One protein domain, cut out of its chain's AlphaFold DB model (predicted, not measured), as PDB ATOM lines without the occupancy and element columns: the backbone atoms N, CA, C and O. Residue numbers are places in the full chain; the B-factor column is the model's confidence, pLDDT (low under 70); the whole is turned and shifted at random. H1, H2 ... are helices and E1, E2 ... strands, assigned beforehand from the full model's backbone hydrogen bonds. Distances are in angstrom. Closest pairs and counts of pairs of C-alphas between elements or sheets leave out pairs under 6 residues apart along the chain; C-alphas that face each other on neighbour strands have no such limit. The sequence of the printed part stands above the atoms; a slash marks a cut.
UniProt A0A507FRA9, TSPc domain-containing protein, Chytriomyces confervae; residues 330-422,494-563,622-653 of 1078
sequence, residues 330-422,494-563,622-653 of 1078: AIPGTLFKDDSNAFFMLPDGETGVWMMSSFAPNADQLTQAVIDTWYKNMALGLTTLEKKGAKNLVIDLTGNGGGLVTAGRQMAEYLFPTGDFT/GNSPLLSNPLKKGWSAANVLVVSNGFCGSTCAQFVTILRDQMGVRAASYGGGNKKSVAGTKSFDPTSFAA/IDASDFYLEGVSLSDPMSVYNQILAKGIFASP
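What this domain is: This is residues 330 to 422, 494 to 563 and 622 to 653 of the 1078 residues of the protein "TSPc domain-containing protein" of Chytriomyces confervae (UniProt A0A507FRA9). A strongly twisted six-stranded sheet is sandwiched between helices: H1 and H4 cover one face, and H5 lies on the other. H2 packs on H4 farther out from the sheet, with the small H3 against H1 and H2, and the unnamed stretch 543 to 563 loops away after E5. The printed part has 195 residues, with five named helices and six named strands in the order E1 E2 H1 E3 H2 H3 E4 H4 E5 E6 H5; the mixed sheet runs E1 E2 E3 E4 E5 E6. The class is mixed, helices and strands, with 87 residues, under half, in named elements. The whole is compact, with a radius of gyration of the C-alphas of 15.8 A and spans of 46 by 36 by 34 A.

Where its parts are: Find C-alpha 341 at (179.775, 232.191, 289.518); E1 runs from there to residue 345, and E2 takes residues 351 to 356, 16.0 A long. H1, residues 368 to 387, begins at (184.150, 244.380, 276.063) and is 28.1 A long. Next come E3, 392 to 396, H2, 405 to 415, 16.8 A, and, after a cut, H3, 497 to 500. Then read E4, 512 to 516, H4, 523 to 535, 16.6 A, and E5, 538 to 542. After the second cut, E6 holds 627 to 629, and H5, 637 to 646, ends at (185.768, 214.640, 306.109).

How they stand to each other: Begin at edge strand E1: it forms an antiparallel hairpin with E2, N 353 and O 344 at 2.8 A. From E2 onward neighbours are parallel: look at N 354 and O 394, 2.8 A, for E2 and E3; N 395 and O 513, 2.8 A, for E3 and E4; N 540 and O 514, 2.8 A, for E4 and E5; N 629 and O 541, 3.0 A, for E5 and edge strand E6. E2, H1, E3 and E4, H4, E5 are strand-helix-strand units, parallel neighbours joined through a helix, with right-handed crossovers. H1 is over E1 and E2 at a height over the sheet of 10.4 A, along the strands; its closest C-alphas to E1 are Gly 381 and Phe 343, 5.8 A. H4, on the same face, is over E4 and E5 at a height over the sheet of 10.1 A, slantwise to the strands. H5 is on the opposite face, which gives three layers, helices on both faces of a sheet; its closest C-alphas to E6 are Gln 643 and Leu 629, 7.0 A. H2 is not on the sheet; it touches H4, the closest C-alphas being Gly 408 and Phe 527, 4.6 A, the same way at 37 degrees, only just a steep tilt. H3 touches H1 at the C-alphas of Leu 498 and Tyr 375, 6.1 A, and only just touches H2, with 3 pairs of C-alphas within 8 A. In H1, H4 and H5 every O i to N i+4 pair is within hydrogen-bond range, in H2 6 of 7, and H3 is too short for one.

The domain as a whole: The farthest C-alphas, Ala 369 and Gly 552, are 47.6 A apart. Residues 423 to 493 and 564 to 621 are not printed, with C-alpha gaps of 12.8 A and 13.6 A. E2 to H1 and H3 to E4 are long links. Mean pLDDT of the printed part is 83.1; among the residues under 70 are 494 to 500 and 546 to 555.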
ATOM      1  N   ALA A 330     170.477 223.052 299.023       70.31
ATOM      2  CA  ALA A 330     170.867 224.438 299.198       70.31
ATOM      3  C   ALA A 330     172.346 224.502 299.592       70.31
ATOM      4  O   ALA A 330     172.773 223.872 300.560       70.31
ATOM      5  N   ILE A 331     173.114 225.288 298.845       84.12
ATOM      6  CA  ILE A 331     174.455 225.691 299.256       84.12
ATOM      7  C   ILE A 331     174.357 226.721 300.394       84.12
ATOM      8  O   ILE A 331     173.312 227.367 300.556       84.12
ATOM      9  N   PRO A 332     175.431 226.915 301.181       86.50
ATOM     10  CA  PRO A 332     175.520 228.024 302.119       86.50
ATOM     11  C   PRO A 332     175.222 229.369 301.447       86.50
ATOM     12  O   PRO A 332     175.384 229.532 300.235       86.50
ATOM     13  N   GLY A 333     174.807 230.356 302.245       86.38
ATOM     14  CA  GLY A 333     174.542 231.703 301.746       86.38
ATOM     15  C   GLY A 333     175.740 232.262 300.975       86.38
ATOM     16  O   GLY A 333     176.852 232.331 301.500       86.38
ATOM     17  N   THR A 334     175.510 232.659 299.721       90.81
ATOM     18  CA  THR A 334     176.563 233.201 298.857       90.81
ATOM     19  C   THR A 334     177.052 234.539 299.390       90.81
ATOM     20  O   THR A 334     176.257 235.452 299.600       90.81
ATOM     21  N   LEU A 335     178.364 234.673 299.556       93.19
ATOM     22  CA  LEU A 335     179.024 235.942 299.859       93.19
ATOM     23  C   LEU A 335     179.010 236.876 298.651       93.19
ATOM     24  O   LEU A 335     178.875 238.088 298.793       93.19
ATOM     25  N   PHE A 336     179.159 236.289 297.467       93.31
ATOM     26  CA  PHE A 336     179.043 236.958 296.185       93.31
ATOM     27  C   PHE A 336     178.550 235.947 295.147       93.31
ATOM     28  O   PHE A 336     178.882 234.762 295.229       93.31
ATOM     29  N   LYS A 337     177.758 236.407 294.181       92.00
ATOM     30  CA  LYS A 337     177.321 235.595 293.049       92.00
ATOM     31  C   LYS A 337     176.992 236.457 291.837       92.00
ATOM     32  O   LYS A 337     176.567 237.600 291.992       92.00
ATOM     33  N   ASP A 338     177.136 235.865 290.664       89.81
ATOM     34  CA  ASP A 338     176.596 236.355 289.399       89.81
ATOM     35  C   ASP A 338     176.005 235.184 288.600       89.81
ATOM     36  O   ASP A 338     175.778 234.108 289.155       89.81
ATOM     37  N   ASP A 339     175.725 235.378 287.312       85.12
ATOM     38  CA  ASP A 339     175.056 234.365 286.497       85.12
ATOM     39  C   ASP A 339     175.852 233.069 286.302       85.12
ATOM     40  O   ASP A 339     175.235 232.013 286.147       85.12
ATOM     41  N   SER A 340     177.188 233.135 286.346       85.81
ATOM     42  CA  SER A 340     178.092 232.007 286.062       85.81
ATOM     43  C   SER A 340     178.964 231.613 287.261       85.81
ATOM     44  O   SER A 340     179.671 230.607 287.198       85.81
ATOM     45  N   ASN A 341     178.925 232.386 288.351       91.19
ATOM     46  CA  ASN A 341     179.775 232.191 289.518       91.19
ATOM     47  C   ASN A 341     179.012 232.287 290.843       91.19
ATOM     48  O   ASN A 341     178.172 233.168 291.040       91.19
ATOM     49  N   ALA A 342     179.424 231.470 291.810       93.94
ATOM     50  CA  ALA A 342     179.051 231.609 293.211       93.94
ATOM     51  C   ALA A 342     180.269 231.462 294.127       93.94
ATOM     52  O   ALA A 342     181.118 230.594 293.929       93.94
ATOM     53  N   PHE A 343     180.317 232.299 295.164       96.88
ATOM     54  CA  PHE A 343     181.375 232.311 296.168       96.88
ATOM     55  C   PHE A 343     180.764 232.223 297.563       96.88
ATOM     56  O   PHE A 343     179.905 233.033 297.921       96.88
ATOM     57  N   PHE A 344     181.202 231.260 298.367       96.62
ATOM     58  CA  PHE A 344     180.684 231.049 299.722       96.62
ATOM     59  C   PHE A 344     181.710 230.354 300.621       96.62
ATOM     60  O   PHE A 344     182.690 229.793 300.142       96.62
ATOM     61  N   MET A 345     181.482 230.412 301.933       97.12
ATOM     62  CA  MET A 345     182.271 229.672 302.923       97.12
ATOM     63  C   MET A 345     181.583 228.354 303.264       97.12
ATOM     64  O   MET A 345     180.355 228.303 303.371       97.12
ATOM     65  N   LEU A 346     182.376 227.307 303.470       95.88
ATOM     66  CA  LEU A 346     181.901 226.049 304.030       95.88
ATOM     67  C   LEU A 346     181.684 226.152 305.551       95.88
ATOM     68  O   LEU A 346     182.195 227.077 306.191       95.88
ATOM     69  N   PRO A 347     180.941 225.200 306.156       91.75
ATOM     70  CA  PRO A 347     180.659 225.201 307.594       91.75
ATOM     71  C   PRO A 347     181.891 225.119 308.507       91.75
ATOM     72  O   PRO A 347     181.780 225.433 309.688       91.75
ATOM     73  N   ASP A 348     183.054 224.718 307.984       93.19
ATOM     74  CA  ASP A 348     184.319 224.717 308.730       93.19
ATOM     75  C   ASP A 348     184.832 226.136 309.043       93.19
ATOM     76  O   ASP A 348     185.718 226.300 309.878       93.19
ATOM     77  N   GLY A 349     184.289 227.165 308.380       93.12
ATOM     78  CA  GLY A 349     184.693 228.560 308.536       93.12
ATOM     79  C   GLY A 349     186.075 228.886 307.960       93.12
ATOM     80  O   GLY A 349     186.508 230.033 308.045       93.12
ATOM     81  N   GLU A 350     186.761 227.916 307.352       94.69
ATOM     82  CA  GLU A 350     188.129 228.057 306.842       94.69
ATOM     83  C   GLU A 350     188.228 227.841 305.333       94.69
ATOM     84  O   GLU A 350     189.146 228.367 304.698       94.69
ATOM     85  N   THR A 351     187.297 227.097 304.741       97.06
ATOM     86  CA  THR A 351     187.341 226.734 303.326       97.06
ATOM     87  C   THR A 351     186.346 227.570 302.530       97.06
ATOM     88  O   THR A 351     185.136 227.511 302.748       97.06
ATOM     89  N   GLY A 352     186.862 228.360 301.591       97.81
ATOM     90  CA  GLY A 352     186.061 229.056 300.592       97.81
ATOM     91  C   GLY A 352     185.806 228.168 299.377       97.81
ATOM     92  O   GLY A 352     186.672 227.386 298.985       97.81
ATOM     93  N   VAL A 353     184.640 228.313 298.759       97.94
ATOM     94  CA  VAL A 353     184.298 227.680 297.482       97.94
ATOM     95  C   VAL A 353     184.117 228.759 296.429       97.94
ATOM     96  O   VAL A 353     183.402 229.735 296.656       97.94
ATOM     97  N   TRP A 354     184.743 228.554 295.277       97.25
ATOM     98  CA  TRP A 354     184.437 229.233 294.029       97.25
ATOM     99  C   TRP A 354     183.815 228.214 293.077       97.25
ATOM    100  O   TRP A 354     184.510 227.373 292.512       97.25
ATOM    101  N   MET A 355     182.495 228.276 292.929       94.62
ATOM    102  CA  MET A 355     181.761 227.495 291.942       94.62
ATOM    103  C   MET A 355     181.679 228.304 290.652       94.62
ATOM    104  O   MET A 355     181.178 229.429 290.670       94.62
ATOM    105  N   MET A 356     182.173 227.739 289.553       91.44
ATOM    106  CA  MET A 356     182.195 228.384 288.242       91.44
ATOM    107  C   MET A 356     181.721 227.410 287.173       91.44
ATOM    108  O   MET A 356     182.378 226.408 286.891       91.44
ATOM    109  N   SER A 357     180.621 227.754 286.518       84.19
ATOM    110  CA  SER A 357     180.008 226.929 285.473       84.19
ATOM    111  C   SER A 357     180.394 227.330 284.050       84.19
ATOM    112  O   SER A 357     180.093 226.604 283.107       84.19
ATOM    113  N   SER A 358     181.052 228.476 283.862       86.12
ATOM    114  CA  SER A 358     181.472 228.946 282.541       86.12
ATOM    115  C   SER A 358     182.635 229.931 282.637       86.12
ATOM    116  O   SER A 358     182.665 230.780 283.525       86.12
ATOM    117  N   PHE A 359     183.561 229.860 281.678       85.69
ATOM    118  CA  PHE A 359     184.614 230.857 281.433       85.69
ATOM    119  C   PHE A 359     184.147 231.997 280.511       85.69
ATOM    120  O   PHE A 359     184.947 232.623 279.816       85.69
ATOM    121  N   ALA A 360     182.843 232.237 280.439       81.06
ATOM    122  CA  ALA A 360     182.256 233.339 279.699       81.06
ATOM    123  C   ALA A 360     181.049 233.912 280.462       81.06
ATOM    124  O   ALA A 360     180.345 233.166 281.159       81.06
ATOM    125  N   PRO A 361     180.774 235.220 280.318       79.62
ATOM    126  CA  PRO A 361     179.551 235.794 280.850       79.62
ATOM    127  C   PRO A 361     178.331 235.235 280.119       79.62
ATOM    128  O   PRO A 361     178.353 235.008 278.908       79.62
ATOM    129  N   ASN A 362     177.247 235.045 280.866       76.81
ATOM    130  CA  ASN A 362     175.960 234.645 280.317       76.81
ATOM    131  C   ASN A 362     175.238 235.876 279.746       76.81
ATOM    132  O   ASN A 362     174.443 236.513 280.430       76.81
ATOM    133  N   ALA A 363     175.572 236.259 278.514       68.19
ATOM    134  CA  ALA A 363     174.991 237.422 277.849       68.19
ATOM    135  C   ALA A 363     174.678 237.126 276.381       68.19
ATOM    136  O   ALA A 363     175.446 236.446 275.704       68.19
ATOM    137  N   ASP A 364     173.591 237.710 275.868       60.19
ATOM    138  CA  ASP A 364     173.229 237.608 274.447       60.19
ATOM    139  C   ASP A 364     174.307 238.221 273.534       60.19
ATOM    140  O   ASP A 364     174.492 237.782 272.399       60.19
ATOM    141  N   GLN A 365     175.042 239.224 274.038       62.38
ATOM    142  CA  GLN A 365     176.152 239.877 273.346       62.38
ATOM    143  C   GLN A 365     177.370 240.053 274.264       62.38
ATOM    144  O   GLN A 365     177.292 240.668 275.330       62.38
ATOM    145  N   LEU A 366     178.526 239.569 273.805       66.25
ATOM    146  CA  LEU A 366     179.809 239.654 274.505       66.25
ATOM    147  C   LEU A 366     180.554 240.954 274.168       66.25
ATOM    148  O   LEU A 366     181.571 240.955 273.481       66.25
ATOM    149  N   THR A 367     180.042 242.097 274.629       73.12
ATOM    150  CA  THR A 367     180.781 243.368 274.496       73.12
ATOM    151  C   THR A 367     181.966 243.420 275.467       73.12
ATOM    152  O   THR A 367     181.926 242.803 276.532       73.12
ATOM    153  N   GLN A 368     182.999 244.216 275.162       71.12
ATOM    154  CA  GLN A 368     184.150 244.380 276.063       71.12
ATOM    155  C   GLN A 368     183.728 244.820 277.476       71.12
ATOM    156  O   GLN A 368     184.256 244.315 278.456       71.12
ATOM    157  N   ALA A 369     182.718 245.688 277.599       76.44
ATOM    158  CA  ALA A 369     182.202 246.130 278.896       76.44
ATOM    159  C   ALA A 369     181.566 244.987 279.711       76.44
ATOM    160  O   ALA A 369     181.717 244.940 280.935       76.44
ATOM    161  N   VAL A 370     180.873 244.057 279.045       80.62
ATOM    162  CA  VAL A 370     180.303 242.856 279.675       80.62
ATOM    163  C   VAL A 370     181.424 241.931 280.152       80.62
ATOM    164  O   VAL A 370     181.404 241.489 281.299       80.62
ATOM    165  N   ILE A 371     182.438 241.707 279.312       78.94
ATOM    166  CA  ILE A 371     183.618 240.897 279.647       78.94
ATOM    167  C   ILE A 371     184.391 241.509 280.826       78.94
ATOM    168  O   ILE A 371     184.716 240.814 281.787       78.94
ATOM    169  N   ASP A 372     184.633 242.821 280.809       81.25
ATOM    170  CA  ASP A 372     185.326 243.537 281.884       81.25
ATOM    171  C   ASP A 372     184.557 243.465 283.208       81.25
ATOM    172  O   ASP A 372     185.154 243.317 284.276       81.25
ATOM    173  N   THR A 373     183.227 243.575 283.153       85.62
ATOM    174  CA  THR A 373     182.359 243.447 284.334       85.62
ATOM    175  C   THR A 373     182.420 242.034 284.902       85.62
ATOM    176  O   THR A 373     182.577 241.863 286.109       85.62
ATOM    177  N   TRP A 374     182.382 241.022 284.038       87.25
ATOM    178  CA  TRP A 374     182.518 239.624 284.434       87.25
ATOM    179  C   TRP A 374     183.868 239.338 285.109       87.25
ATOM    180  O   TRP A 374     183.907 238.751 286.191       87.25
ATOM    181  N   TYR A 375     184.973 239.857 284.565       87.00
ATOM    182  CA  TYR A 375     186.273 239.789 285.238       87.00
ATOM    183  C   TYR A 375     186.248 240.473 286.615       87.00
ATOM    184  O   TYR A 375     186.681 239.889 287.611       87.00
ATOM    185  N   LYS A 376     185.691 241.686 286.720       87.31
ATOM    186  CA  LYS A 376     185.575 242.392 288.010       87.31
ATOM    187  C   LYS A 376     184.789 241.588 289.047       87.31
ATOM    188  O   LYS A 376     185.194 241.565 290.207       87.31
ATOM    189  N   ASN A 377     183.719 240.912 288.639       90.19
ATOM    190  CA  ASN A 377     182.925 240.053 289.516       90.19
ATOM    191  C   ASN A 377     183.747 238.884 290.075       90.19
ATOM    192  O   ASN A 377     183.691 238.619 291.275       90.19
ATOM    193  N   MET A 378     184.569 238.230 289.248       90.56
ATOM    194  CA  MET A 378     185.449 237.152 289.716       90.56
ATOM    195  C   MET A 378     186.505 237.653 290.711       90.56
ATOM    196  O   MET A 378     186.689 237.051 291.770       90.56
ATOM    197  N   ALA A 379     187.158 238.786 290.419       90.75
ATOM    198  CA  ALA A 379     188.095 239.414 291.355       90.75
ATOM    199  C   ALA A 379     187.401 239.801 292.673       90.75
ATOM    200  O   ALA A 379     187.932 239.577 293.765       90.75
ATOM    201  N   LEU A 380     186.184 240.346 292.600       91.69
ATOM    202  CA  LEU A 380     185.392 240.701 293.775       91.69
ATOM    203  C   LEU A 380     185.031 239.467 294.614       91.69
ATOM    204  O   LEU A 380     185.190 239.501 295.834       91.69
ATOM    205  N   GLY A 381     184.602 238.371 293.987       94.50
ATOM    206  CA  GLY A 381     184.295 237.115 294.672       94.50
ATOM    207  C   GLY A 381     185.506 236.527 295.399       94.50
ATOM    208  O   GLY A 381     185.444 236.276 296.606       94.50
ATOM    209  N   LEU A 382     186.644 236.399 294.707       95.44
ATOM    210  CA  LEU A 382     187.881 235.861 295.285       95.44
ATOM    211  C   LEU A 382     188.437 236.754 296.405       95.44
ATOM    212  O   LEU A 382     188.764 236.264 297.487       95.44
ATOM    213  N   THR A 383     188.475 238.075 296.207       94.25
ATOM    214  CA  THR A 383     188.896 239.005 297.273       94.25
ATOM    215  C   THR A 383     187.925 239.006 298.456       94.25
ATOM    216  O   THR A 383     188.340 239.260 299.588       94.25
ATOM    217  N   THR A 384     186.641 238.706 298.243       95.19
ATOM    218  CA  THR A 384     185.660 238.564 299.327       95.19
ATOM    219  C   THR A 384     185.915 237.305 300.152       95.19
ATOM    220  O   THR A 384     185.888 237.389 301.380       95.19
ATOM    221  N   LEU A 385     186.235 236.171 299.516       96.88
ATOM    222  CA  LEU A 385     186.656 234.952 300.222       96.88
ATOM    223  C   LEU A 385     187.918 235.196 301.060       96.88
ATOM    224  O   LEU A 385     187.956 234.853 302.242       96.88
ATOM    225  N   GLU A 386     188.919 235.860 300.481       94.50
ATOM    226  CA  GLU A 386     190.150 236.224 301.188       94.50
ATOM    227  C   GLU A 386     189.866 237.123 302.403       94.50
ATOM    228  O   GLU A 386     190.345 236.855 303.506       94.50
ATOM    229  N   LYS A 387     189.033 238.161 302.239       94.44
ATOM    230  CA  LYS A 387     188.630 239.064 303.334       94.44
ATOM    231  C   LYS A 387     187.834 238.355 304.428       94.44
ATOM    232  O   LYS A 387     187.907 238.769 305.583       94.44
ATOM    233  N   LYS A 388     187.071 237.315 304.084       96.00
ATOM    234  CA  LYS A 388     186.348 236.474 305.049       96.00
ATOM    235  C   LYS A 388     187.240 235.456 305.759       96.00
ATOM    236  O   LYS A 388     186.765 234.806 306.681       96.00
ATOM    237  N   GLY A 389     188.521 235.383 305.400       94.94
ATOM    238  CA  GLY A 389     189.510 234.566 306.096       94.94
ATOM    239  C   GLY A 389     189.657 233.150 305.547       94.94
ATOM    240  O   GLY A 389     190.219 232.308 306.244       94.94
ATOM    241  N   ALA A 390     189.195 232.881 304.320       96.94
ATOM    242  CA  ALA A 390     189.357 231.575 303.685       96.94
ATOM    243  C   ALA A 390     190.844 231.176 303.599       96.94
ATOM    244  O   ALA A 390     191.634 231.794 302.883       96.94
ATOM    245  N   LYS A 391     191.227 230.122 304.323       95.25
ATOM    246  CA  LYS A 391     192.574 229.531 304.314       95.25
ATOM    247  C   LYS A 391     192.766 228.554 303.159       95.25
ATOM    248  O   LYS A 391     193.889 228.431 302.662       95.25
ATOM    249  N   ASN A 392     191.681 227.896 302.756       96.56
ATOM    250  CA  ASN A 392     191.624 226.938 301.658       96.56
ATOM    251  C   ASN A 392     190.636 227.422 300.597       96.56
ATOM    252  O   ASN A 392     189.659 228.101 300.924       96.56
ATOM    253  N   LEU A 393     190.874 227.038 299.346       97.88
ATOM    254  CA  LEU A 393     190.002 227.330 298.216       97.88
ATOM    255  C   LEU A 393     189.656 226.038 297.474       97.88
ATOM    256  O   LEU A 393     190.536 225.356 296.950       97.88
ATOM    257  N   VAL A 394     188.368 225.726 297.390       97.81
ATOM    258  CA  VAL A 394     187.836 224.726 296.461       97.81
ATOM    259  C   VAL A 394     187.336 225.455 295.220       97.81
ATOM    260  O   VAL A 394     186.485 226.335 295.322       97.81
ATOM    261  N   ILE A 395     187.861 225.094 294.054       97.81
ATOM    262  CA  ILE A 395     187.369 225.546 292.755       97.81
ATOM    263  C   ILE A 395     186.502 224.423 292.188       97.81
ATOM    264  O   ILE A 395     187.016 223.376 291.792       97.81
ATOM    265  N   ASP A 396     185.190 224.630 292.188       96.19
ATOM    266  CA  ASP A 396     184.221 223.677 291.659       96.19
ATOM    267  C   ASP A 396     183.893 224.018 290.204       96.19
ATOM    268  O   ASP A 396     183.283 225.048 289.908       96.19
ATOM    269  N   LEU A 397     184.335 223.138 289.307       93.88
ATOM    270  CA  LEU A 397     184.186 223.241 287.857       93.88
ATOM    271  C   LEU A 397     183.188 222.209 287.314       93.88
ATOM    272  O   LEU A 397     183.256 221.812 286.149       93.88
ATOM    273  N   THR A 398     182.287 221.722 288.165       90.38
ATOM    274  CA  THR A 398     181.220 220.799 287.772       90.38
ATOM    275  C   THR A 398     180.339 221.431 286.699       90.38
ATOM    276  O   THR A 398     179.838 222.543 286.865       90.38
ATOM    277  N   GLY A 399     180.151 220.720 285.584       83.75
ATOM    278  CA  GLY A 399     179.313 221.195 284.481       83.75
ATOM    279  C   GLY A 399     179.949 222.287 283.609       83.75
ATOM    280  O   GLY A 399     179.303 222.750 282.669       83.75
ATOM    281  N   ASN A 400     181.207 222.673 283.853       88.12
ATOM    282  CA  ASN A 400     181.848 223.776 283.146       88.12
ATOM    283  C   ASN A 400     182.336 223.391 281.739       88.12
ATOM    284  O   ASN A 400     183.385 222.778 281.551       88.12
ATOM    285  N   GLY A 401     181.589 223.809 280.717       80.50
ATOM    286  CA  GLY A 401     181.928 223.527 279.318       80.50
ATOM    287  C   GLY A 401     183.126 224.308 278.762       80.50
ATOM    288  O   GLY A 401     183.639 223.933 277.711       80.50
ATOM    289  N   GLY A 402     183.578 225.370 279.436       82.25
ATOM    290  CA  GLY A 402     184.607 226.297 278.955       82.25
ATOM    291  C   GLY A 402     184.067 227.709 278.726       82.25
ATOM    292  O   GLY A 402     183.183 228.155 279.449       82.25
ATOM    293  N   GLY A 403     184.631 228.452 277.769       79.19
ATOM    294  CA  GLY A 403     184.238 229.839 277.497       79.19
ATOM    295  C   GLY A 403     185.299 230.606 276.711       79.19
ATOM    296  O   GLY A 403     185.888 230.068 275.778       79.19
ATOM    297  N   LEU A 404     185.575 231.850 277.100       76.00
ATOM    298  CA  LEU A 404     186.600 232.678 276.462       76.00
ATOM    299  C   LEU A 404     187.973 232.034 276.660       76.00
ATOM    300  O   LEU A 404     188.424 231.862 277.789       76.00
ATOM    301  N   VAL A 405     188.654 231.665 275.575       73.25
ATOM    302  CA  VAL A 405     189.895 230.869 275.637       73.25
ATOM    303  C   VAL A 405     190.988 231.576 276.453       73.25
ATOM    304  O   VAL A 405     191.732 230.939 277.192       73.25
ATOM    305  N   THR A 406     191.056 232.907 276.397       73.50
ATOM    306  CA  THR A 406     192.043 233.694 277.154       73.50
ATOM    307  C   THR A 406     191.743 233.771 278.656       73.50
ATOM    308  O   THR A 406     192.674 233.945 279.448       73.50
ATOM    309  N   ALA A 407     190.484 233.588 279.070       79.31
ATOM    310  CA  ALA A 407     190.061 233.736 280.462       79.31
ATOM    311  C   ALA A 407     190.683 232.685 281.383       79.31
ATOM    312  O   ALA A 407     191.053 233.008 282.509       79.31
ATOM    313  N   GLY A 408     190.859 231.450 280.900       82.69
ATOM    314  CA  GLY A 408     191.490 230.374 281.667       82.69
ATOM    315  C   GLY A 408     192.886 230.768 282.144       82.69
ATOM    316  O   GLY A 408     193.160 230.801 283.342       82.69
ATOM    317  N   ARG A 409     193.760 231.167 281.214       81.00
ATOM    318  CA  ARG A 409     195.111 231.624 281.563       81.00
ATOM    319  C   ARG A 409     195.096 232.864 282.459       81.00
ATOM    320  O   ARG A 409     195.826 232.892 283.442       81.00
ATOM    321  N   GLN A 410     194.268 233.862 282.149       82.62
ATOM    322  CA  GLN A 410     194.199 235.094 282.944       82.62
ATOM    323  C   GLN A 410     193.755 234.835 284.390       82.62
ATOM    324  O   GLN A 410     194.310 235.426 285.314       82.62
ATOM    325  N   MET A 411     192.809 233.918 284.607       88.06
ATOM    326  CA  MET A 411     192.394 233.520 285.954       88.06
ATOM    327  C   MET A 411     193.478 232.745 286.697       88.06
ATOM    328  O   MET A 411     193.653 232.944 287.900       88.06
ATOM    329  N   ALA A 412     194.236 231.893 286.003       88.19
ATOM    330  CA  ALA A 412     195.367 231.200 286.613       88.19
ATOM    331  C   ALA A 412     196.466 232.191 287.032       88.19
ATOM    332  O   ALA A 412     196.970 232.109 288.151       88.19
ATOM    333  N   GLU A 413     196.780 233.167 286.174       85.75
ATOM    334  CA  GLU A 413     197.709 234.265 286.472       85.75
ATOM    335  C   GLU A 413     197.218 235.142 287.628       85.75
ATOM    336  O   GLU A 413     198.011 235.531 288.480       85.75
ATOM    337  N   TYR A 414     195.912 235.402 287.718       88.31
ATOM    338  CA  TYR A 414     195.333 236.145 288.835       88.31
ATOM    339  C   TYR A 414     195.451 235.401 290.176       88.31
ATOM    340  O   TYR A 414     195.793 236.012 291.190       88.31
ATOM    341  N   LEU A 415     195.196 234.087 290.190       90.75
ATOM    342  CA  LEU A 415     195.341 233.257 291.392       90.75
ATOM    343  C   LEU A 415     196.807 233.102 291.822       90.75
ATOM    344  O   LEU A 415     197.098 233.093 293.019       90.75
ATOM    345  N   PHE A 416     197.721 232.987 290.856       88.88
ATOM    346  CA  PHE A 416     199.142 232.732 291.083       88.88
ATOM    347  C   PHE A 416     200.020 233.747 290.334       88.88
ATOM    348  O   PHE A 416     200.743 233.366 289.419       88.88
ATOM    349  N   PRO A 417     200.054 235.029 290.738       82.44
ATOM    350  CA  PRO A 417     200.730 236.094 289.981       82.44
ATOM    351  C   PRO A 417     202.254 235.932 289.875       82.44
ATOM    352  O   PRO A 417     202.897 236.577 289.052       82.44
ATOM    353  N   THR A 418     202.846 235.076 290.710       81.31
ATOM    354  CA  THR A 418     204.280 234.730 290.685       81.31
ATOM    355  C   THR A 418     204.555 233.357 290.060       81.31
ATOM    356  O   THR A 418     205.691 232.882 290.093       81.31
ATOM    357  N   GLY A 419     203.522 232.710 289.512       76.44
ATOM    358  CA  GLY A 419     203.597 231.403 288.876       76.44
ATOM    359  C   GLY A 419     204.438 231.405 287.600       76.44
ATOM    360  O   GLY A 419     204.507 232.390 286.865       76.44
ATOM    361  N   ASP A 420     205.076 230.272 287.315       77.19
ATOM    362  CA  ASP A 420     205.799 230.058 286.061       77.19
ATOM    363  C   ASP A 420     204.838 229.587 284.962       77.19
ATOM    364  O   ASP A 420     204.642 228.387 284.746       77.19
ATOM    365  N   PHE A 421     204.235 230.553 284.267       73.62
ATOM    366  CA  PHE A 421     203.320 230.303 283.155       73.62
ATOM    367  C   PHE A 421     204.072 230.084 281.851       73.62
ATOM    368  O   PHE A 421     204.199 230.985 281.009       73.62
ATOM    369  N   THR A 422     204.551 228.859 281.659       69.62
ATOM    370  CA  THR A 422     205.061 228.474 280.345       69.62
ATOM    371  C   THR A 422     203.955 228.564 279.309       69.62
ATOM    372  O   THR A 422     202.846 228.085 279.558       69.62
ATOM    373  N   GLY A 494     199.260 238.883 280.278       49.19
ATOM    374  CA  GLY A 494     199.753 240.049 281.029       49.19
ATOM    375  C   GLY A 494     198.940 241.356 281.012       49.19
ATOM    376  O   GLY A 494     199.382 242.311 281.639       49.19
ATOM    377  N   ASN A 495     197.782 241.434 280.342       52.84
ATOM    378  CA  ASN A 495     196.962 242.661 280.251       52.84
ATOM    379  C   ASN A 495     195.538 242.501 280.828       52.84
ATOM    380  O   ASN A 495     194.657 243.303 280.517       52.84
ATOM    381  N   SER A 496     195.271 241.464 281.632       61.53
ATOM    382  CA  SER A 496     193.929 241.265 282.192       61.53
ATOM    383  C   SER A 496     193.529 242.413 283.136       61.53
ATOM    384  O   SER A 496     194.313 242.757 284.028       61.53
ATOM    385  N   PRO A 497     192.299 242.963 283.041       65.00
ATOM    386  CA  PRO A 497     191.801 243.959 283.994       65.00
ATOM    387  C   PRO A 497     191.781 243.438 285.440       65.00
ATOM    388  O   PRO A 497     191.825 244.235 286.377       65.00
ATOM    389  N   LEU A 498     191.789 242.117 285.645       68.81
ATOM    390  CA  LEU A 498     191.922 241.485 286.960       68.81
ATOM    391  C   LEU A 498     193.207 241.883 287.693       68.81
ATOM    392  O   LEU A 498     193.180 242.106 288.902       68.81
ATOM    393  N   LEU A 499     194.328 242.010 286.971       64.69
ATOM    394  CA  LEU A 499     195.644 242.302 287.553       64.69
ATOM    395  C   LEU A 499     195.708 243.699 288.195       64.69
ATOM    396  O   LEU A 499     196.588 243.959 289.012       64.69
ATOM    397  N   SER A 500     194.748 244.579 287.882       69.19
ATOM    398  CA  SER A 500     194.595 245.880 288.544       69.19
ATOM    399  C   SER A 500     194.030 245.792 289.971       69.19
ATOM    400  O   SER A 500     194.152 246.750 290.729       69.19
ATOM    401  N   ASN A 501     193.453 244.648 290.364       75.25
ATOM    402  CA  ASN A 501     192.876 244.401 291.690       75.25
ATOM    403  C   ASN A 501     193.441 243.107 292.314       75.25
ATOM    404  O   ASN A 501     192.701 242.130 292.470       75.25
ATOM    405  N   PRO A 502     194.741 243.059 292.654       81.12
ATOM    406  CA  PRO A 502     195.395 241.829 293.094       81.12
ATOM    407  C   PRO A 502     194.859 241.321 294.442       81.12
ATOM    408  O   PRO A 502     194.481 242.105 295.318       81.12
ATOM    409  N   LEU A 503     194.885 239.997 294.623       86.94
ATOM    410  CA  LEU A 503     194.683 239.357 295.927       86.94
ATOM    411  C   LEU A 503     195.757 239.844 296.912       86.94
ATOM    412  O   LEU A 503     196.924 239.983 296.539       86.94
ATOM    413  N   LYS A 504     195.390 240.113 298.172       85.94
ATOM    414  CA  LYS A 504     196.348 240.629 299.167       85.94
ATOM    415  C   LYS A 504     197.346 239.562 299.608       85.94
ATOM    416  O   LYS A 504     198.526 239.849 299.780       85.94
ATOM    417  N   LYS A 505     196.846 238.357 299.857       86.00
ATOM    418  CA  LYS A 505     197.575 237.184 300.345       86.00
ATOM    419  C   LYS A 505     197.507 236.031 299.341       86.00
ATOM    420  O   LYS A 505     198.508 235.345 299.160       86.00
ATOM    421  N   GLY A 506     196.355 235.829 298.703       87.50
ATOM    422  CA  GLY A 506     196.059 234.697 297.835       87.50
ATOM    423  C   GLY A 506     196.136 233.351 298.559       87.50
ATOM    424  O   GLY A 506     196.139 233.272 299.792       87.50
ATOM    425  N   TRP A 507     196.232 232.281 297.770       92.94
ATOM    426  CA  TRP A 507     196.391 230.909 298.248       92.94
ATOM    427  C   TRP A 507     197.654 230.284 297.659       92.94
ATOM    428  O   TRP A 507     198.042 230.569 296.529       92.94
ATOM    429  N   SER A 508     198.304 229.405 298.421       92.44
ATOM    430  CA  SER A 508     199.334 228.523 297.869       92.44
ATOM    431  C   SER A 508     198.672 227.364 297.124       92.44
ATOM    432  O   SER A 508     197.560 226.965 297.467       92.44
ATOM    433  N   ALA A 509     199.364 226.762 296.154       92.25
ATOM    434  CA  ALA A 509     198.810 225.645 295.383       92.25
ATOM    435  C   ALA A 509     198.362 224.456 296.259       92.25
ATOM    436  O   ALA A 509     197.375 223.797 295.949       92.25
ATOM    437  N   ALA A 510     199.028 224.222 297.397       92.25
ATOM    438  CA  ALA A 510     198.653 223.175 298.354       92.25
ATOM    439  C   ALA A 510     197.279 223.409 299.017       92.25
ATOM    440  O   ALA A 510     196.609 222.444 299.400       92.25
ATOM    441  N   ASN A 511     196.869 224.677 299.119       94.88
ATOM    442  CA  ASN A 511     195.612 225.127 299.715       94.88
ATOM    443  C   ASN A 511     194.517 225.369 298.666       94.88
ATOM    444  O   ASN A 511     193.451 225.876 299.009       94.88
ATOM    445  N   VAL A 512     194.771 225.023 297.403       96.62
ATOM    446  CA  VAL A 512     193.780 225.063 296.330       96.62
ATOM    447  C   VAL A 512     193.465 223.633 295.898       96.62
ATOM    448  O   VAL A 512     194.358 222.794 295.773       96.62
ATOM    449  N   LEU A 513     192.184 223.348 295.686       96.31
ATOM    450  CA  LEU A 513     191.697 222.077 295.165       96.31
ATOM    451  C   LEU A 513     190.715 222.332 294.027       96.31
ATOM    452  O   LEU A 513     189.740 223.050 294.216       96.31
ATOM    453  N   VAL A 514     190.932 221.697 292.881       95.81
ATOM    454  CA  VAL A 514     189.941 221.629 291.804       95.81
ATOM    455  C   VAL A 514     189.044 220.411 292.008       95.81
ATOM    456  O   VAL A 514     189.540 219.319 292.283       95.81
ATOM    457  N   VAL A 515     187.733 220.565 291.825       94.94
ATOM    458  CA  VAL A 515     186.788 219.441 291.763       94.94
ATOM    459  C   VAL A 515     185.924 219.514 290.510       94.94
ATOM    460  O   VAL A 515     185.528 220.597 290.083       94.94
ATOM    461  N   SER A 516     185.651 218.360 289.901       92.12
ATOM    462  CA  SER A 516     184.770 218.251 288.736       92.12
ATOM    463  C   SER A 516     184.132 216.862 288.647       92.12
ATOM    464  O   SER A 516     184.733 215.862 289.038       92.12
ATOM    465  N   ASN A 517     182.934 216.787 288.069       89.81
ATOM    466  CA  ASN A 517     182.294 215.532 287.657       89.81
ATOM    467  C   ASN A 517     182.847 214.991 286.320       89.81
ATOM    468  O   ASN A 517     182.233 214.126 285.700       89.81
ATOM    469  N   GLY A 518     183.963 215.536 285.834       86.38
ATOM    470  CA  GLY A 518     184.542 215.212 284.534       86.38
ATOM    471  C   GLY A 518     184.091 216.140 283.422       86.38
ATOM    472  O   GLY A 518     184.838 216.326 282.469       86.38
ATOM    473  N   PHE A 519     182.930 216.794 283.525       85.62
ATOM    474  CA  PHE A 519     182.462 217.741 282.510       85.62
ATOM    475  C   PHE A 519     183.149 219.108 282.674       85.62
ATOM    476  O   PHE A 519     182.510 220.109 282.983       85.62
ATOM    477  N   CYS A 520     184.469 219.125 282.496       86.38
ATOM    478  CA  CYS A 520     185.316 220.308 282.407       86.38
ATOM    479  C   CYS A 520     185.962 220.317 281.022       86.38
ATOM    480  O   CYS A 520     186.919 219.584 280.755       86.38
ATOM    481  N   GLY A 521     185.369 221.103 280.130       81.38
ATOM    482  CA  GLY A 521     185.744 221.183 278.726       81.38
ATOM    483  C   GLY A 521     186.409 222.503 278.374       81.38
ATOM    484  O   GLY A 521     186.324 223.508 279.077       81.38
ATOM    485  N   SER A 522     187.087 222.519 277.248       78.88
ATOM    486  CA  SER A 522     187.626 223.722 276.643       78.88
ATOM    487  C   SER A 522     188.496 224.600 277.538       78.88
ATOM    488  O   SER A 522     189.478 224.118 278.109       78.88
ATOM    489  N   THR A 523     188.179 225.885 277.682       81.25
ATOM    490  CA  THR A 523     188.894 226.790 278.592       81.25
ATOM    491  C   THR A 523     189.002 226.225 280.012       81.25
ATOM    492  O   THR A 523     190.015 226.446 280.671       81.25
ATOM    493  N   CYS A 524     188.011 225.449 280.470       87.62
ATOM    494  CA  CYS A 524     188.072 224.765 281.758       87.62
ATOM    495  C   CYS A 524     189.206 223.740 281.794       87.62
ATOM    496  O   CYS A 524     190.060 223.810 282.678       87.62
ATOM    497  N   ALA A 525     189.274 222.849 280.802       83.44
ATOM    498  CA  ALA A 525     190.333 221.848 280.706       83.44
ATOM    499  C   ALA A 525     191.724 222.502 280.661       83.44
ATOM    500  O   ALA A 525     192.651 222.083 281.358       83.44
ATOM    501  N   GLN A 526     191.849 223.598 279.909       80.69
ATOM    502  CA  GLN A 526     193.066 224.399 279.857       80.69
ATOM    503  C   GLN A 526     193.441 224.993 281.221       80.69
ATOM    504  O   GLN A 526     194.596 224.907 281.635       80.69
ATOM    505  N   PHE A 527     192.483 225.605 281.915       86.94
ATOM    506  CA  PHE A 527     192.699 226.184 283.235       86.94
ATOM    507  C   PHE A 527     193.156 225.125 284.239       86.94
ATOM    508  O   PHE A 527     194.160 225.324 284.922       86.94
ATOM    509  N   VAL A 528     192.483 223.972 284.271       87.94
ATOM    510  CA  VAL A 528     192.861 222.844 285.133       87.94
ATOM    511  C   VAL A 528     194.256 222.332 284.787       87.94
ATOM    512  O   VAL A 528     195.050 222.121 285.698       87.94
ATOM    513  N   THR A 529     194.593 222.215 283.501       81.06
ATOM    514  CA  THR A 529     195.942 221.829 283.053       81.06
ATOM    515  C   THR A 529     196.997 222.812 283.565       81.06
ATOM    516  O   THR A 529     198.001 222.393 284.129       81.06
ATOM    517  N   ILE A 530     196.770 224.126 283.443       82.06
ATOM    518  CA  ILE A 530     197.701 225.145 283.962       82.06
ATOM    519  C   ILE A 530     197.855 225.005 285.483       82.06
ATOM    520  O   ILE A 530     198.974 224.985 285.998       82.06
ATOM    521  N   LEU A 531     196.742 224.888 286.211       88.50
ATOM    522  CA  LEU A 531     196.765 224.763 287.664       88.50
ATOM    523  C   LEU A 531     197.493 223.492 288.127       88.50
ATOM    524  O   LEU A 531     198.313 223.557 289.044       88.50
ATOM    525  N   ARG A 532     197.240 222.350 287.489       85.62
ATOM    526  CA  ARG A 532     197.861 221.069 287.845       85.62
ATOM    527  C   ARG A 532     199.326 221.015 287.421       85.62
ATOM    528  O   ARG A 532     200.205 220.914 288.275       85.62
ATOM    529  N   ASP A 533     199.597 221.162 286.127       78.62
ATOM    530  CA  ASP A 533     200.918 220.893 285.546       78.62
ATOM    531  C   ASP A 533     201.935 221.996 285.831       78.62
ATOM    532  O   ASP A 533     203.137 221.733 285.920       78.62
ATOM    533  N   GLN A 534     201.478 223.248 285.945       82.12
ATOM    534  CA  GLN A 534     202.373 224.392 286.119       82.12
ATOM    535  C   GLN A 534     202.413 224.879 287.568       82.12
ATOM    536  O   GLN A 534     203.487 225.258 288.038       82.12
ATOM    537  N   MET A 535     201.282 224.853 288.286       87.25
ATOM    538  CA  MET A 535     201.205 225.361 289.665       87.25
ATOM    539  C   MET A 535     201.246 224.260 290.738       87.25
ATOM    540  O   MET A 535     201.560 224.558 291.890       87.25
ATOM    541  N   GLY A 536     200.980 222.994 290.390       87.88
ATOM    542  CA  GLY A 536     200.938 221.880 291.346       87.88
ATOM    543  C   GLY A 536     199.673 221.845 292.210       87.88
ATOM    544  O   GLY A 536     199.708 221.339 293.334       87.88
ATOM    545  N   VAL A 537     198.572 222.424 291.724       92.06
ATOM    546  CA  VAL A 537     197.246 222.340 292.353       92.06
ATOM    547  C   VAL A 537     196.695 220.927 292.174       92.06
ATOM    548  O   VAL A 537     196.810 220.347 291.098       92.06
ATOM    549  N   ARG A 538     196.071 220.378 293.219       91.44
ATOM    550  CA  ARG A 538     195.446 219.048 293.163       91.44
ATOM    551  C   ARG A 538     194.074 219.109 292.500       91.44
ATOM    552  O   ARG A 538     193.375 220.116 292.632       91.44
ATOM    553  N   ALA A 539     193.656 218.013 291.878       91.38
ATOM    554  CA  ALA A 539     192.315 217.857 291.326       91.38
ATOM    555  C   ALA A 539     191.632 216.560 291.784       91.38
ATOM    556  O   ALA A 539     192.274 215.523 291.949       91.38
ATOM    557  N   ALA A 540     190.309 216.612 291.945       90.94
ATOM    558  CA  ALA A 540     189.472 215.470 292.295       90.94
ATOM    559  C   ALA A 540     188.343 215.264 291.281       90.94
ATOM    560  O   ALA A 540     187.683 216.224 290.879       90.94
ATOM    561  N   SER A 541     188.098 214.004 290.928       90.00
ATOM    562  CA  SER A 541     186.939 213.582 290.137       90.00
ATOM    563  C   SER A 541     185.926 212.835 291.005       90.00
ATOM    564  O   SER A 541     186.273 212.285 292.059       90.00
ATOM    565  N   TYR A 542     184.665 212.821 290.573       90.19
ATOM    566  CA  TYR A 542     183.586 212.096 291.240       90.19
ATOM    567  C   TYR A 542     182.472 211.675 290.269       90.19
ATOM    568  O   TYR A 542     182.361 212.203 289.165       90.19
ATOM    569  N   GLY A 543     181.654 210.696 290.662       87.38
ATOM    570  CA  GLY A 543     180.705 210.039 289.754       87.38
ATOM    571  C   GLY A 543     181.378 208.980 288.871       87.38
ATOM    572  O   GLY A 543     182.356 208.369 289.287       87.38
ATOM    573  N   GLY A 544     180.888 208.757 287.659       79.56
ATOM    574  CA  GLY A 544     181.374 207.747 286.719       79.56
ATOM    575  C   GLY A 544     180.756 206.374 287.000       79.56
ATOM    576  O   GLY A 544     180.624 205.981 288.158       79.56
ATOM    577  N   GLY A 545     180.334 205.677 285.940       74.00
ATOM    578  CA  GLY A 545     179.613 204.402 286.006       74.00
ATOM    579  C   GLY A 545     180.503 203.228 286.414       74.00
ATOM    580  O   GLY A 545     181.187 203.260 287.439       74.00
ATOM    581  N   ASN A 546     180.525 202.160 285.617       66.62
ATOM    582  CA  ASN A 546     181.460 201.061 285.852       66.62
ATOM    583  C   ASN A 546     182.887 201.574 285.668       66.62
ATOM    584  O   ASN A 546     183.305 201.812 284.540       66.62
ATOM    585  N   LYS A 547     183.610 201.764 286.779       57.12
ATOM    586  CA  LYS A 547     184.968 202.325 286.823       57.12
ATOM    587  C   LYS A 547     185.856 201.714 285.725       57.12
ATOM    588  O   LYS A 547     186.408 200.631 285.922       57.12
ATOM    589  N   LYS A 548     186.057 202.410 284.602       50.91
ATOM    590  CA  LYS A 548     187.086 202.079 283.610       50.91
ATOM    591  C   LYS A 548     188.245 203.038 283.819       50.91
ATOM    592  O   LYS A 548     188.494 203.947 283.048       50.91
ATOM    593  N   SER A 549     188.975 202.767 284.899       51.03
ATOM    594  CA  SER A 549     190.313 203.288 285.173       51.03
ATOM    595  C   SER A 549     191.061 203.719 283.911       51.03
ATOM    596  O   SER A 549     191.191 202.910 282.985       51.03
ATOM    597  N   VAL A 550     191.660 204.910 283.920       51.25
ATOM    598  CA  VAL A 550     192.782 205.210 283.025       51.25
ATOM    599  C   VAL A 550     193.815 204.117 283.270       51.25
ATOM    600  O   VAL A 550     194.404 204.097 284.344       51.25
ATOM    601  N   ALA A 551     193.929 203.150 282.354       40.78
ATOM    602  CA  ALA A 551     194.773 201.951 282.436       40.78
ATOM    603  C   ALA A 551     195.423 201.696 283.825       40.78
ATOM    604  O   ALA A 551     196.626 201.894 283.995       40.78
ATOM    605  N   GLY A 552     194.627 201.288 284.828       42.94
ATOM    606  CA  GLY A 552     195.118 200.935 286.171       42.94
ATOM    607  C   GLY A 552     194.946 201.953 287.319       42.94
ATOM    608  O   GLY A 552     195.376 201.644 288.430       42.94
ATOM    609  N   THR A 553     194.317 203.122 287.132       50.38
ATOM    610  CA  THR A 553     194.007 204.086 288.222       50.38
ATOM    611  C   THR A 553     192.607 203.904 288.837       50.38
ATOM    612  O   THR A 553     191.672 203.479 288.178       50.38
ATOM    613  N   LYS A 554     192.397 204.264 290.115       54.12
ATOM    614  CA  LYS A 554     191.047 204.272 290.738       54.12
ATOM    615  C   LYS A 554     190.231 205.554 290.462       54.12
ATOM    616  O   LYS A 554     189.109 205.655 290.956       54.12
ATOM    617  N   SER A 555     190.787 206.511 289.720       68.62
ATOM    618  CA  SER A 555     190.208 207.815 289.357       68.62
ATOM    619  C   SER A 555     190.169 208.015 287.836       68.62
ATOM    620  O   SER A 555     190.947 207.379 287.118       68.62
ATOM    621  N   PHE A 556     189.293 208.911 287.361       77.94
ATOM    622  CA  PHE A 556     189.214 209.340 285.958       77.94
ATOM    623  C   PHE A 556     189.618 210.816 285.797       77.94
ATOM    624  O   PHE A 556     189.881 211.513 286.783       77.94
ATOM    625  N   ASP A 557     189.757 211.263 284.550       79.50
ATOM    626  CA  ASP A 557     190.217 212.612 284.216       79.50
ATOM    627  C   ASP A 557     189.177 213.676 284.626       79.50
ATOM    628  O   ASP A 557     188.018 213.593 284.207       79.50
ATOM    629  N   PRO A 558     189.540 214.673 285.457       82.56
ATOM    630  CA  PRO A 558     188.632 215.763 285.802       82.56
ATOM    631  C   PRO A 558     188.363 216.701 284.616       82.56
ATOM    632  O   PRO A 558     187.454 217.518 284.711       82.56
ATOM    633  N   THR A 559     189.135 216.595 283.532       82.00
ATOM    634  CA  THR A 559     188.950 217.266 282.241       82.00
ATOM    635  C   THR A 559     188.598 216.216 281.193       82.00
ATOM    636  O   THR A 559     189.113 215.109 281.248       82.00
ATOM    637  N   SER A 560     187.678 216.461 280.260       68.75
ATOM    638  CA  SER A 560     187.196 215.317 279.459       68.75
ATOM    639  C   SER A 560     186.801 215.591 278.020       68.75
ATOM    640  O   SER A 560     186.430 214.651 277.313       68.75
ATOM    641  N   PHE A 561     186.882 216.832 277.547       65.88
ATOM    642  CA  PHE A 561     186.740 217.112 276.121       65.88
ATOM    643  C   PHE A 561     187.361 218.446 275.723       65.88
ATOM    644  O   PHE A 561     187.704 219.275 276.568       65.88
ATOM    645  N   ALA A 562     187.545 218.599 274.413       54.97
ATOM    646  CA  ALA A 562     188.522 219.482 273.804       54.97
ATOM    647  C   ALA A 562     188.475 220.958 274.239       54.97
ATOM    648  O   ALA A 562     187.455 221.454 274.687       54.97
ATOM    649  N   ALA A 563     189.597 221.655 274.055       52.31
ATOM    650  CA  ALA A 563     189.885 223.077 274.112       52.31
ATOM    651  C   ALA A 563     190.273 223.605 272.738       52.31
ATOM    652  O   ALA A 563     190.610 222.851 271.824       52.31
ATOM    653  N   ILE A 622     195.122 212.223 278.855       68.56
ATOM    654  CA  ILE A 622     194.425 211.702 280.023       68.56
ATOM    655  C   ILE A 622     195.313 211.921 281.235       68.56
ATOM    656  O   ILE A 622     196.392 211.320 281.306       68.56
ATOM    657  N   ASP A 623     194.837 212.710 282.190       71.50
ATOM    658  CA  ASP A 623     195.480 212.848 283.493       71.50
ATOM    659  C   ASP A 623     194.499 212.532 284.622       71.50
ATOM    660  O   ASP A 623     193.696 213.370 285.045       71.50
ATOM    661  N   ALA A 624     194.566 211.294 285.120       76.06
ATOM    662  CA  ALA A 624     193.720 210.832 286.213       76.06
ATOM    663  C   ALA A 624     193.772 211.820 287.386       76.06
ATOM    664  O   ALA A 624     194.840 212.333 287.729       76.06
ATOM    665  N   SER A 625     192.626 212.111 288.004       81.94
ATOM    666  CA  SER A 625     192.611 212.995 289.169       81.94
ATOM    667  C   SER A 625     193.484 212.429 290.296       81.94
ATOM    668  O   SER A 625     193.562 211.206 290.470       81.94
ATOM    669  N   ASP A 626     194.095 213.309 291.095       85.88
ATOM    670  CA  ASP A 626     194.964 212.929 292.218       85.88
ATOM    671  C   ASP A 626     194.250 212.003 293.212       85.88
ATOM    672  O   ASP A 626     194.861 211.153 293.862       85.88
ATOM    673  N   PHE A 627     192.932 212.164 293.334       84.25
ATOM    674  CA  PHE A 627     192.067 211.280 294.100       84.25
ATOM    675  C   PHE A 627     190.634 211.295 293.565       84.25
ATOM    676  O   PHE A 627     190.226 212.188 292.822       84.25
ATOM    677  N   TYR A 628     189.873 210.276 293.954       86.75
ATOM    678  CA  TYR A 628     188.473 210.086 293.592       86.75
ATOM    679  C   TYR A 628     187.588 210.254 294.834       86.75
ATOM    680  O   TYR A 628     187.891 209.697 295.898       86.75
ATOM    681  N   LEU A 629     186.512 211.035 294.723       87.62
ATOM    682  CA  LEU A 629     185.564 211.235 295.821       87.62
ATOM    683  C   LEU A 629     184.476 210.158 295.767       87.62
ATOM    684  O   LEU A 629     183.476 210.276 295.066       87.62
ATOM    685  N   GLU A 630     184.696 209.085 296.524       85.06
ATOM    686  CA  GLU A 630     183.708 208.019 296.718       85.06
ATOM    687  C   GLU A 630     182.575 208.468 297.643       85.06
ATOM    688  O   GLU A 630     182.809 209.246 298.571       85.06
ATOM    689  N   GLY A 631     181.378 207.912 297.432       81.75
ATOM    690  CA  GLY A 631     180.239 208.129 298.328       81.75
ATOM    691  C   GLY A 631     179.629 209.529 298.238       81.75
ATOM    692  O   GLY A 631     179.109 210.027 299.229       81.75
ATOM    693  N   VAL A 632     179.739 210.180 297.080       88.94
ATOM    694  CA  VAL A 632     179.071 211.460 296.817       88.94
ATOM    695  C   VAL A 632     177.831 211.248 295.950       88.94
ATOM    696  O   VAL A 632     177.656 210.200 295.316       88.94
ATOM    697  N   SER A 633     176.966 212.252 295.935       89.81
ATOM    698  CA  SER A 633     175.820 212.350 295.040       89.81
ATOM    699  C   SER A 633     176.152 213.291 293.889       89.81
ATOM    700  O   SER A 633     176.628 214.405 294.108       89.81
ATOM    701  N   LEU A 634     175.877 212.854 292.660       89.69
ATOM    702  CA  LEU A 634     176.131 213.648 291.459       89.69
ATOM    703  C   LEU A 634     175.257 214.915 291.409       89.69
ATOM    704  O   LEU A 634     175.675 215.936 290.875       89.69
ATOM    705  N   SER A 635     174.069 214.869 292.016       87.06
ATOM    706  CA  SER A 635     173.108 215.976 292.064       87.06
ATOM    707  C   SER A 635     173.163 216.809 293.352       87.06
ATOM    708  O   SER A 635     172.284 217.640 293.561       87.06
ATOM    709  N   ASP A 636     174.156 216.610 294.230       88.88
ATOM    710  CA  ASP A 636     174.281 217.366 295.486       88.88
ATOM    711  C   ASP A 636     175.719 217.865 295.732       88.88
ATOM    712  O   ASP A 636     176.570 217.078 296.166       88.88
ATOM    713  N   PRO A 637     175.991 219.175 295.563       91.88
ATOM    714  CA  PRO A 637     177.321 219.733 295.804       91.88
ATOM    715  C   PRO A 637     177.764 219.626 297.267       91.88
ATOM    716  O   PRO A 637     178.951 219.452 297.541       91.88
ATOM    717  N   MET A 638     176.840 219.677 298.235       92.19
ATOM    718  CA  MET A 638     177.210 219.564 299.647       92.19
ATOM    719  C   MET A 638     177.734 218.172 299.984       92.19
ATOM    720  O   MET A 638     178.625 218.056 300.823       92.19
ATOM    721  N   SER A 639     177.263 217.124 299.305       92.19
ATOM    722  CA  SER A 639     177.836 215.782 299.450       92.19
ATOM    723  C   SER A 639     179.319 215.744 299.049       92.19
ATOM    724  O   SER A 639     180.131 215.131 299.744       92.19
ATOM    725  N   VAL A 640     179.694 216.481 297.997       93.44
ATOM    726  CA  VAL A 640     181.076 216.617 297.515       93.44
ATOM    727  C   VAL A 640     181.917 217.376 298.541       93.44
ATOM    728  O   VAL A 640     182.969 216.893 298.964       93.44
ATOM    729  N   TYR A 641     181.445 218.535 299.003       94.62
ATOM    730  CA  TYR A 641     182.193 219.365 299.952       94.62
ATOM    731  C   TYR A 641     182.335 218.715 301.326       94.62
ATOM    732  O   TYR A 641     183.423 218.728 301.900       94.62
ATOM    733  N   ASN A 642     181.283 218.077 301.835       92.94
ATOM    734  CA  ASN A 642     181.347 217.332 303.090       92.94
ATOM    735  C   ASN A 642     182.378 216.204 303.004       92.94
ATOM    736  O   ASN A 642     183.129 215.990 303.954       92.94
ATOM    737  N   GLN A 643     182.479 215.535 301.852       91.88
ATOM    738  CA  GLN A 643     183.486 214.500 301.637       91.88
ATOM    739  C   GLN A 643     184.913 215.070 301.572       91.88
ATOM    740  O   GLN A 643     185.850 214.435 302.063       91.88
ATOM    741  N   ILE A 644     185.096 216.275 301.020       92.69
ATOM    742  CA  ILE A 644     186.384 216.990 301.036       92.69
ATOM    743  C   ILE A 644     186.810 217.312 302.472       92.69
ATOM    744  O   ILE A 644     187.956 217.042 302.849       92.69
ATOM    745  N   LEU A 645     185.885 217.849 303.273       92.12
ATOM    746  CA  LEU A 645     186.121 218.194 304.676       92.12
ATOM    747  C   LEU A 645     186.416 216.946 305.515       92.12
ATOM    748  O   LEU A 645     187.414 216.913 306.233       92.12
ATOM    749  N   ALA A 646     185.610 215.892 305.370       90.50
ATOM    750  CA  ALA A 646     185.768 214.640 306.109       90.50
ATOM    751  C   ALA A 646     187.113 213.952 305.831       90.50
ATOM    752  O   ALA A 646     187.713 213.366 306.729       90.50
ATOM    753  N   LYS A 647     187.620 214.043 304.595       87.12
ATOM    754  CA  LYS A 647     188.937 213.506 304.226       87.12
ATOM    755  C   LYS A 647     190.109 214.353 304.731       87.12
ATOM    756  O   LYS A 647     191.245 213.897 304.630       87.12
ATOM    757  N   GLY A 648     189.870 215.571 305.225       85.25
ATOM    758  CA  GLY A 648     190.929 216.458 305.708       85.25
ATOM    759  C   GLY A 648     191.972 216.779 304.635       85.25
ATOM    760  O   GLY A 648     193.161 216.861 304.935       85.25
ATOM    761  N   ILE A 649     191.549 216.943 303.374       84.38
ATOM    762  CA  ILE A 649     192.445 217.042 302.204       84.38
ATOM    763  C   ILE A 649     193.471 218.179 302.343       84.38
ATOM    764  O   ILE A 649     194.591 218.073 301.834       84.38
ATOM    765  N   PHE A 650     193.114 219.254 303.046       85.88
ATOM    766  CA  PHE A 650     193.986 220.402 303.307       85.88
ATOM    767  C   PHE A 650     194.832 220.271 304.589       85.88
ATOM    768  O   PHE A 650     195.802 221.003 304.749       85.88
ATOM    769  N   ALA A 651     194.518 219.328 305.486       71.94
ATOM    770  CA  ALA A 651     195.206 219.145 306.771       71.94
ATOM    771  C   ALA A 651     196.509 218.330 306.665       71.94
ATOM    772  O   ALA A 651     197.327 218.341 307.581       71.94
ATOM    773  N   SER A 652     196.720 217.623 305.552       52.78
ATOM    774  CA  SER A 652     197.949 216.878 305.266       52.78
ATOM    775  C   SER A 652     198.514 217.325 303.915       52.78
ATOM    776  O   SER A 652     197.972 216.924 302.880       52.78
ATOM    777  N   PRO A 653     199.584 218.144 303.866       39.25
ATOM    778  CA  PRO A 653     200.303 218.337 302.616       39.25
ATOM    779  C   PRO A 653     200.856 216.975 302.171       39.25
ATOM    780  O   PRO A 653     201.307 216.199 303.020       39.25
TER     781      PRO A 653